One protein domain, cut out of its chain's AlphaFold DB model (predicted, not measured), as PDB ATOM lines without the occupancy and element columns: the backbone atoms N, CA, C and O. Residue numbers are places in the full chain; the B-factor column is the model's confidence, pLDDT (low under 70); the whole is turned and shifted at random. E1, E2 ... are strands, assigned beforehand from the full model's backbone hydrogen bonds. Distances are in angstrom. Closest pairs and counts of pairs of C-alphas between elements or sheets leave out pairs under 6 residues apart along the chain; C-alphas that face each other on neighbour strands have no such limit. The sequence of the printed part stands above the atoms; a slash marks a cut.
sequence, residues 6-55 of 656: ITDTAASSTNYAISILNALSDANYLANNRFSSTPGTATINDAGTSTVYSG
ATOM      1  N   ILE A   6     106.526 153.316 156.780       69.31
ATOM      2  CA  ILE A   6     106.055 153.369 158.173       69.31
ATOM      3  C   ILE A   6     105.119 154.568 158.330       69.31
ATOM      4  O   ILE A   6     105.532 155.702 158.107       69.31
ATOM      5  N   THR A   7     103.861 154.332 158.709       75.00
ATOM      6  CA  THR A   7     102.855 155.399 158.851       75.00
ATOM      7  C   THR A   7     102.233 155.402 160.246       75.00
ATOM      8  O   THR A   7     101.693 154.380 160.660       75.00
ATOM      9  N   ASP A   8     102.286 156.536 160.954       67.81
ATOM     10  CA  ASP A   8     101.680 156.707 162.289       67.81
ATOM     11  C   ASP A   8     100.555 157.751 162.262       67.81
ATOM     12  O   ASP A   8     100.796 158.942 162.054       67.81
ATOM     13  N   THR A   9      99.317 157.304 162.479       70.50
ATOM     14  CA  THR A   9      98.118 158.147 162.382       70.50
ATOM     15  C   THR A   9      97.550 158.621 163.729       70.50
ATOM     16  O   THR A   9      96.412 159.089 163.789       70.50
ATOM     17  N   ALA A  10      98.276 158.458 164.835       64.50
ATOM     18  CA  ALA A  10      97.790 158.849 166.165       64.50
ATOM     19  C   ALA A  10      98.887 159.485 167.033       64.50
ATOM     20  O   ALA A  10      98.895 159.343 168.258       64.50
ATOM     21  N   ALA A  11      99.823 160.183 166.397       64.94
ATOM     22  CA  ALA A  11     101.024 160.649 167.062       64.94
ATOM     23  C   ALA A  11     100.780 161.785 168.075       64.94
ATOM     24  O   ALA A  11      99.972 162.693 167.872       64.94
ATOM     25  N   SER A  12     101.546 161.742 169.171       60.91
ATOM     26  CA  SER A  12     101.677 162.831 170.151       60.91
ATOM     27  C   SER A  12     103.050 163.519 170.029       60.91
ATOM     28  O   SER A  12     103.873 163.129 169.205       60.91
ATOM     29  N   SER A  13     103.295 164.577 170.813       62.09
ATOM     30  CA  SER A  13     104.288 165.647 170.571       62.09
ATOM     31  C   SER A  13     105.767 165.259 170.386       62.09
ATOM     32  O   SER A  13     106.554 166.108 169.979       62.09
ATOM     33  N   THR A  14     106.167 164.016 170.647       68.31
ATOM     34  CA  THR A  14     107.476 163.474 170.241       68.31
ATOM     35  C   THR A  14     107.243 162.249 169.379       68.31
ATOM     36  O   THR A  14     107.037 161.154 169.904       68.31
ATOM     37  N   ASN A  15     107.253 162.461 168.061       73.06
ATOM     38  CA  ASN A  15     106.992 161.417 167.087       73.06
ATOM     39  C   ASN A  15     108.282 161.004 166.372       73.06
ATOM     40  O   ASN A  15     108.808 161.740 165.534       73.06
ATOM     41  N   TYR A  16     108.794 159.823 166.705       78.88
ATOM     42  CA  TYR A  16     109.934 159.230 166.019       78.88
ATOM     43  C   TYR A  16     109.451 158.029 165.224       78.88
ATOM     44  O   TYR A  16     109.037 157.031 165.809       78.88
ATOM     45  N   ALA A  17     109.553 158.104 163.896       75.50
ATOM     46  CA  ALA A  17     109.220 156.964 163.042       75.50
ATOM     47  C   ALA A  17     110.181 155.803 163.303       75.50
ATOM     48  O   ALA A  17     109.814 154.633 163.222       75.50
ATOM     49  N   ILE A  18     111.437 156.141 163.594       76.62
ATOM     50  CA  ILE A  18     112.494 155.187 163.883       76.62
ATOM     51  C   ILE A  18     113.350 155.789 164.995       76.62
ATOM     52  O   ILE A  18     113.953 156.840 164.808       76.62
ATOM     53  N   SER A  19     113.414 155.138 166.154       79.88
ATOM     54  CA  SER A  19     114.247 155.587 167.273       79.88
ATOM     55  C   SER A  19     115.274 154.517 167.624       79.88
ATOM     56  O   SER A  19     114.916 153.382 167.928       79.88
ATOM     57  N   ILE A  20     116.549 154.887 167.604       74.75
ATOM     58  CA  ILE A  20     117.709 154.054 167.898       74.75
ATOM     59  C   ILE A  20     118.409 154.684 169.105       74.75
ATOM     60  O   ILE A  20     119.246 155.575 168.986       74.75
ATOM     61  N   LEU A  21     118.008 154.248 170.296       70.69
ATOM     62  CA  LEU A  21     118.538 154.708 171.576       70.69
ATOM     63  C   LEU A  21     119.198 153.501 172.261       70.69
ATOM     64  O   LEU A  21     118.551 152.468 172.418       70.69
ATOM     65  N   ASN A  22     120.469 153.624 172.657       64.75
ATOM     66  CA  ASN A  22     121.282 152.579 173.311       64.75
ATOM     67  C   ASN A  22     121.682 151.362 172.446       64.75
ATOM     68  O   ASN A  22     121.786 150.245 172.956       64.75
ATOM     69  N   ALA A  23     121.959 151.547 171.151       64.12
ATOM     70  CA  ALA A  23     122.594 150.495 170.358       64.12
ATOM     71  C   ALA A  23     124.084 150.367 170.741       64.12
ATOM     72  O   ALA A  23     124.887 151.208 170.361       64.12
ATOM     73  N   LEU A  24     124.463 149.300 171.458       63.09
ATOM     74  CA  LEU A  24     125.865 148.937 171.764       63.09
ATOM     75  C   LEU A  24     126.657 148.451 170.527       63.09
ATOM     76  O   LEU A  24     127.738 147.886 170.664       63.09
ATOM     77  N   SER A  25     126.082 148.585 169.328       65.19
ATOM     78  CA  SER A  25     126.676 148.172 168.062       65.19
ATOM     79  C   SER A  25     127.012 149.402 167.228       65.19
ATOM     80  O   SER A  25     126.130 150.189 166.882       65.19
ATOM     81  N   ASP A  26     128.279 149.502 166.842       62.44
ATOM     82  CA  ASP A  26     128.840 150.612 166.070       62.44
ATOM     83  C   ASP A  26     128.563 150.473 164.556       62.44
ATOM     84  O   ASP A  26     129.333 150.960 163.734       62.44
ATOM     85  N   ALA A  27     127.509 149.753 164.149       70.81
ATOM     86  CA  ALA A  27     127.243 149.466 162.736       70.81
ATOM     87  C   ALA A  27     125.746 149.324 162.408       70.81
ATOM     88  O   ALA A  27     125.320 148.374 161.745       70.81
ATOM     89  N   ASN A  28     124.916 150.269 162.853       71.50
ATOM     90  CA  ASN A  28     123.517 150.300 162.425       71.50
ATOM     91  C   ASN A  28     123.434 150.737 160.951       71.50
ATOM     92  O   ASN A  28     123.982 151.767 160.575       71.50
ATOM     93  N   TYR A  29     122.738 149.974 160.104       79.81
ATOM     94  CA  TYR A  29     122.560 150.313 158.685       79.81
ATOM     95  C   TYR A  29     121.098 150.663 158.386       79.81
ATOM     96  O   TYR A  29     120.193 149.827 158.550       79.81
ATOM     97  N   LEU A  30     120.857 151.907 157.955       79.31
ATOM     98  CA  LEU A  30     119.543 152.402 157.546       79.31
ATOM     99  C   LEU A  30     119.588 152.876 156.096       79.31
ATOM    100  O   LEU A  30     120.368 153.756 155.733       79.31
ATOM    101  N   ALA A  31     118.720 152.304 155.267       79.31
ATOM    102  CA  ALA A  31     118.675 152.632 153.850       79.31
ATOM    103  C   ALA A  31     117.256 152.605 153.288       79.31
ATOM    104  O   ALA A  31     116.517 151.657 153.523       79.31
ATOM    105  N   ASN A  32     116.887 153.595 152.482       76.38
ATOM    106  CA  ASN A  32     115.663 153.586 151.672       76.38
ATOM    107  C   ASN A  32     114.334 153.362 152.429       76.38
ATOM    108  O   ASN A  32     113.355 152.957 151.810       76.38
ATOM    109  N   ASN A  33     114.261 153.575 153.746       70.50
ATOM    110  CA  ASN A  33     112.973 153.573 154.445       70.50
ATOM    111  C   ASN A  33     112.278 154.911 154.224       70.50
ATOM    112  O   ASN A  33     112.919 155.967 154.214       70.50
ATOM    113  N   ARG A  34     110.960 154.863 154.123       76.25
ATOM    114  CA  ARG A  34     110.087 156.012 154.001       76.25
ATOM    115  C   ARG A  34     109.085 155.973 155.148       76.25
ATOM    116  O   ARG A  34     108.648 154.918 155.595       76.25
ATOM    117  N   PHE A  35     108.821 157.131 155.724       73.38
ATOM    118  CA  PHE A  35     107.911 157.239 156.851       73.38
ATOM    119  C   PHE A  35     107.052 158.486 156.721       73.38
ATOM    120  O   PHE A  35     107.450 159.434 156.043       73.38
ATOM    121  N   SER A  36     105.856 158.429 157.304       75.25
ATOM    122  CA  SER A  36     104.877 159.516 157.309       75.25
ATOM    123  C   SER A  36     104.030 159.499 158.589       75.25
ATOM    124  O   SER A  36     103.877 158.451 159.218       75.25
ATOM    125  N   SER A  37     103.463 160.631 159.007       67.19
ATOM    126  CA  SER A  37     102.591 160.666 160.191       67.19
ATOM    127  C   SER A  37     101.461 161.694 160.113       67.19
ATOM    128  O   SER A  37     101.538 162.663 159.364       67.19
ATOM    129  N   THR A  38     100.353 161.458 160.831       69.94
ATOM    130  CA  THR A  38      99.201 162.385 160.912       69.94
ATOM    131  C   THR A  38      98.320 162.155 162.160       69.94
ATOM    132  O   THR A  38      97.709 161.105 162.244       69.94
ATOM    133  N   PRO A  39      98.134 163.118 163.090       56.78
ATOM    134  CA  PRO A  39      98.755 164.435 163.106       56.78
ATOM    135  C   PRO A  39     100.195 164.352 163.648       56.78
ATOM    136  O   PRO A  39     100.408 163.885 164.758       56.78
ATOM    137  N   GLY A  40     101.186 164.817 162.877       66.75
ATOM    138  CA  GLY A  40     102.596 164.899 163.296       66.75
ATOM    139  C   GLY A  40     103.582 164.951 162.118       66.75
ATOM    140  O   GLY A  40     103.169 164.766 160.981       66.75
ATOM    141  N   THR A  41     104.867 165.213 162.391       69.94
ATOM    142  CA  THR A  41     105.993 164.980 161.459       69.94
ATOM    143  C   THR A  41     106.995 164.066 162.141       69.94
ATOM    144  O   THR A  41     107.550 164.443 163.179       69.94
ATOM    145  N   ALA A  42     107.231 162.880 161.590       72.88
ATOM    146  CA  ALA A  42     108.101 161.906 162.221       72.88
ATOM    147  C   ALA A  42     109.563 162.106 161.796       72.88
ATOM    148  O   ALA A  42     109.859 162.432 160.645       72.88
ATOM    149  N   THR A  43     110.496 161.899 162.723       76.00
ATOM    150  CA  THR A  43     111.944 161.934 162.447       76.00
ATOM    151  C   THR A  43     112.621 160.634 162.871       76.00
ATOM    152  O   THR A  43     112.025 159.804 163.564       76.00
ATOM    153  N   ILE A  44     113.869 160.436 162.433       80.44
ATOM    154  CA  ILE A  44     114.723 159.382 162.985       80.44
ATOM    155  C   ILE A  44     115.449 159.954 164.201       80.44
ATOM    156  O   ILE A  44     116.196 160.923 164.075       80.44
ATOM    157  N   ASN A  45     115.252 159.352 165.367       80.12
ATOM    158  CA  ASN A  45     116.022 159.679 166.561       80.12
ATOM    159  C   ASN A  45     117.143 158.659 166.727       80.12
ATOM    160  O   ASN A  45     116.893 157.553 167.194       80.12
ATOM    161  N   ASP A  46     118.357 159.006 166.315       75.56
ATOM    162  CA  ASP A  46     119.508 158.104 166.329       75.56
ATOM    163  C   ASP A  46     120.622 158.660 167.219       75.56
ATOM    164  O   ASP A  46     121.227 159.685 166.910       75.56
ATOM    165  N   ALA A  47     120.869 157.980 168.339       69.00
ATOM    166  CA  ALA A  47     121.929 158.316 169.286       69.00
ATOM    167  C   ALA A  47     123.212 157.481 169.082       69.00
ATOM    168  O   ALA A  47     124.139 157.591 169.884       69.00
ATOM    169  N   GLY A  48     123.275 156.632 168.047       66.69
ATOM    170  CA  GLY A  48     124.462 155.850 167.695       66.69
ATOM    171  C   GLY A  48     125.502 156.671 166.923       66.69
ATOM    172  O   GLY A  48     125.164 157.524 166.109       66.69
ATOM    173  N   THR A  49     126.791 156.419 167.154       66.88
ATOM    174  CA  THR A  49     127.901 157.210 166.582       66.88
ATOM    175  C   THR A  49     128.409 156.716 165.224       66.88
ATOM    176  O   THR A  49     129.181 157.421 164.578       66.88
ATOM    177  N   SER A  50     127.952 155.548 164.766       72.44
ATOM    178  CA  SER A  50     128.445 154.889 163.547       72.44
ATOM    179  C   SER A  50     127.312 154.287 162.702       72.44
ATOM    180  O   SER A  50     127.454 153.236 162.076       72.44
ATOM    181  N   THR A  51     126.156 154.951 162.686       70.69
ATOM    182  CA  THR A  51     125.044 154.565 161.812       70.69
ATOM    183  C   THR A  51     125.341 154.977 160.371       70.69
ATOM    184  O   THR A  51     125.591 156.148 160.080       70.69
ATOM    185  N   VAL A  52     125.284 154.026 159.442       76.31
ATOM    186  CA  VAL A  52     125.460 154.284 158.009       76.31
ATOM    187  C   VAL A  52     124.095 154.526 157.366       76.31
ATOM    188  O   VAL A  52     123.233 153.642 157.349       76.31
ATOM    189  N   TYR A  53     123.924 155.729 156.815       74.94
ATOM    190  CA  TYR A  53     122.744 156.149 156.063       74.94
ATOM    191  C   TYR A  53     123.014 156.029 154.563       74.94
ATOM    192  O   TYR A  53     123.888 156.712 154.033       74.94
ATOM    193  N   SER A  54     122.251 155.191 153.862       71.25
ATOM    194  CA  SER A  54     122.410 154.996 152.414       71.25
ATOM    195  C   SER A  54     121.074 155.164 151.701       71.25
ATOM    196  O   SER A  54     120.171 154.352 151.854       71.25
ATOM    197  N   GLY A  55     120.884 156.281 150.997       69.44
ATOM    198  CA  GLY A  55     119.581 156.618 150.402       69.44
ATOM    199  C   GLY A  55     118.448 156.804 151.428       69.44
ATOM    200  O   GLY A  55     117.273 156.767 151.076       69.44
TER     201      GLY A  55
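Overview. This is residues 6 to 55 of the 656 residues of an uncharacterized protein of Candidatus Saccharibacteria bacterium 32-49-10 (UniProt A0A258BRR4). The printed part is a short, flat solenoid, a chain wound in two stacked turns, E1 to E3 in one and E4 to E6 in the next. Its three sides are small two-stranded parallel sheets, E1 with E4, E2 with E5 and E3 with E6; loops of five to eight residues link E1 to E2, E2 to E3, E4 to E5 and E5 to E6, while E3 turns into E4 across a break of 2 residues. The 50 printed residues hold no named helix and six named strands, E1 to E6 in chain order; the class is all strand, with 22 residues, under half, in named elements. The whole is only just loose, close to compact, with a radius of gyration of the C-alphas of 11.9 A, and spans 33 by 22 by 10 A.

Along the chain. E1 is residues 6 to 8, beginning at C-alpha 6 (106.055, 153.369, 158.173). E2, residues 16 to 20, is 9.5 A long. E3 is residues 29 to 31. E4, residues 34 to 37, is 10.8 A long, and E5, residues 43 to 46, is 9.3 A long. E6, residues 52 to 54, ends at C-alpha 54 (122.410, 154.996, 152.414).

Arrangement. E1 and E4 are parallel at 6 degrees, with N 6 and O 34 within hydrogen-bond range at 2.9 A. E2 and E5 are parallel at 6 degrees, with N 20 and O 45 at 2.7 A. E3 and E6 are parallel at 17 degrees, with N 30 and O 52 at 3.0 A. E3 runs on into E4 across a break of 2 residues, at 79 degrees. The closest C-alphas of E2 and E4, those of Ala 17 and Phe 35, are 6.3 A apart. E1 and E3 are apart.

Size, cuts and confidence. The C-alphas farthest apart, those of Asp 26 and Pro 39, are separated by 33.2 A. The printed part has no cut and no long link. Its mean pLDDT is 71.2, and 21 residues are under 70, among them residues 10 to 14, 22 to 26 and 37 to 41.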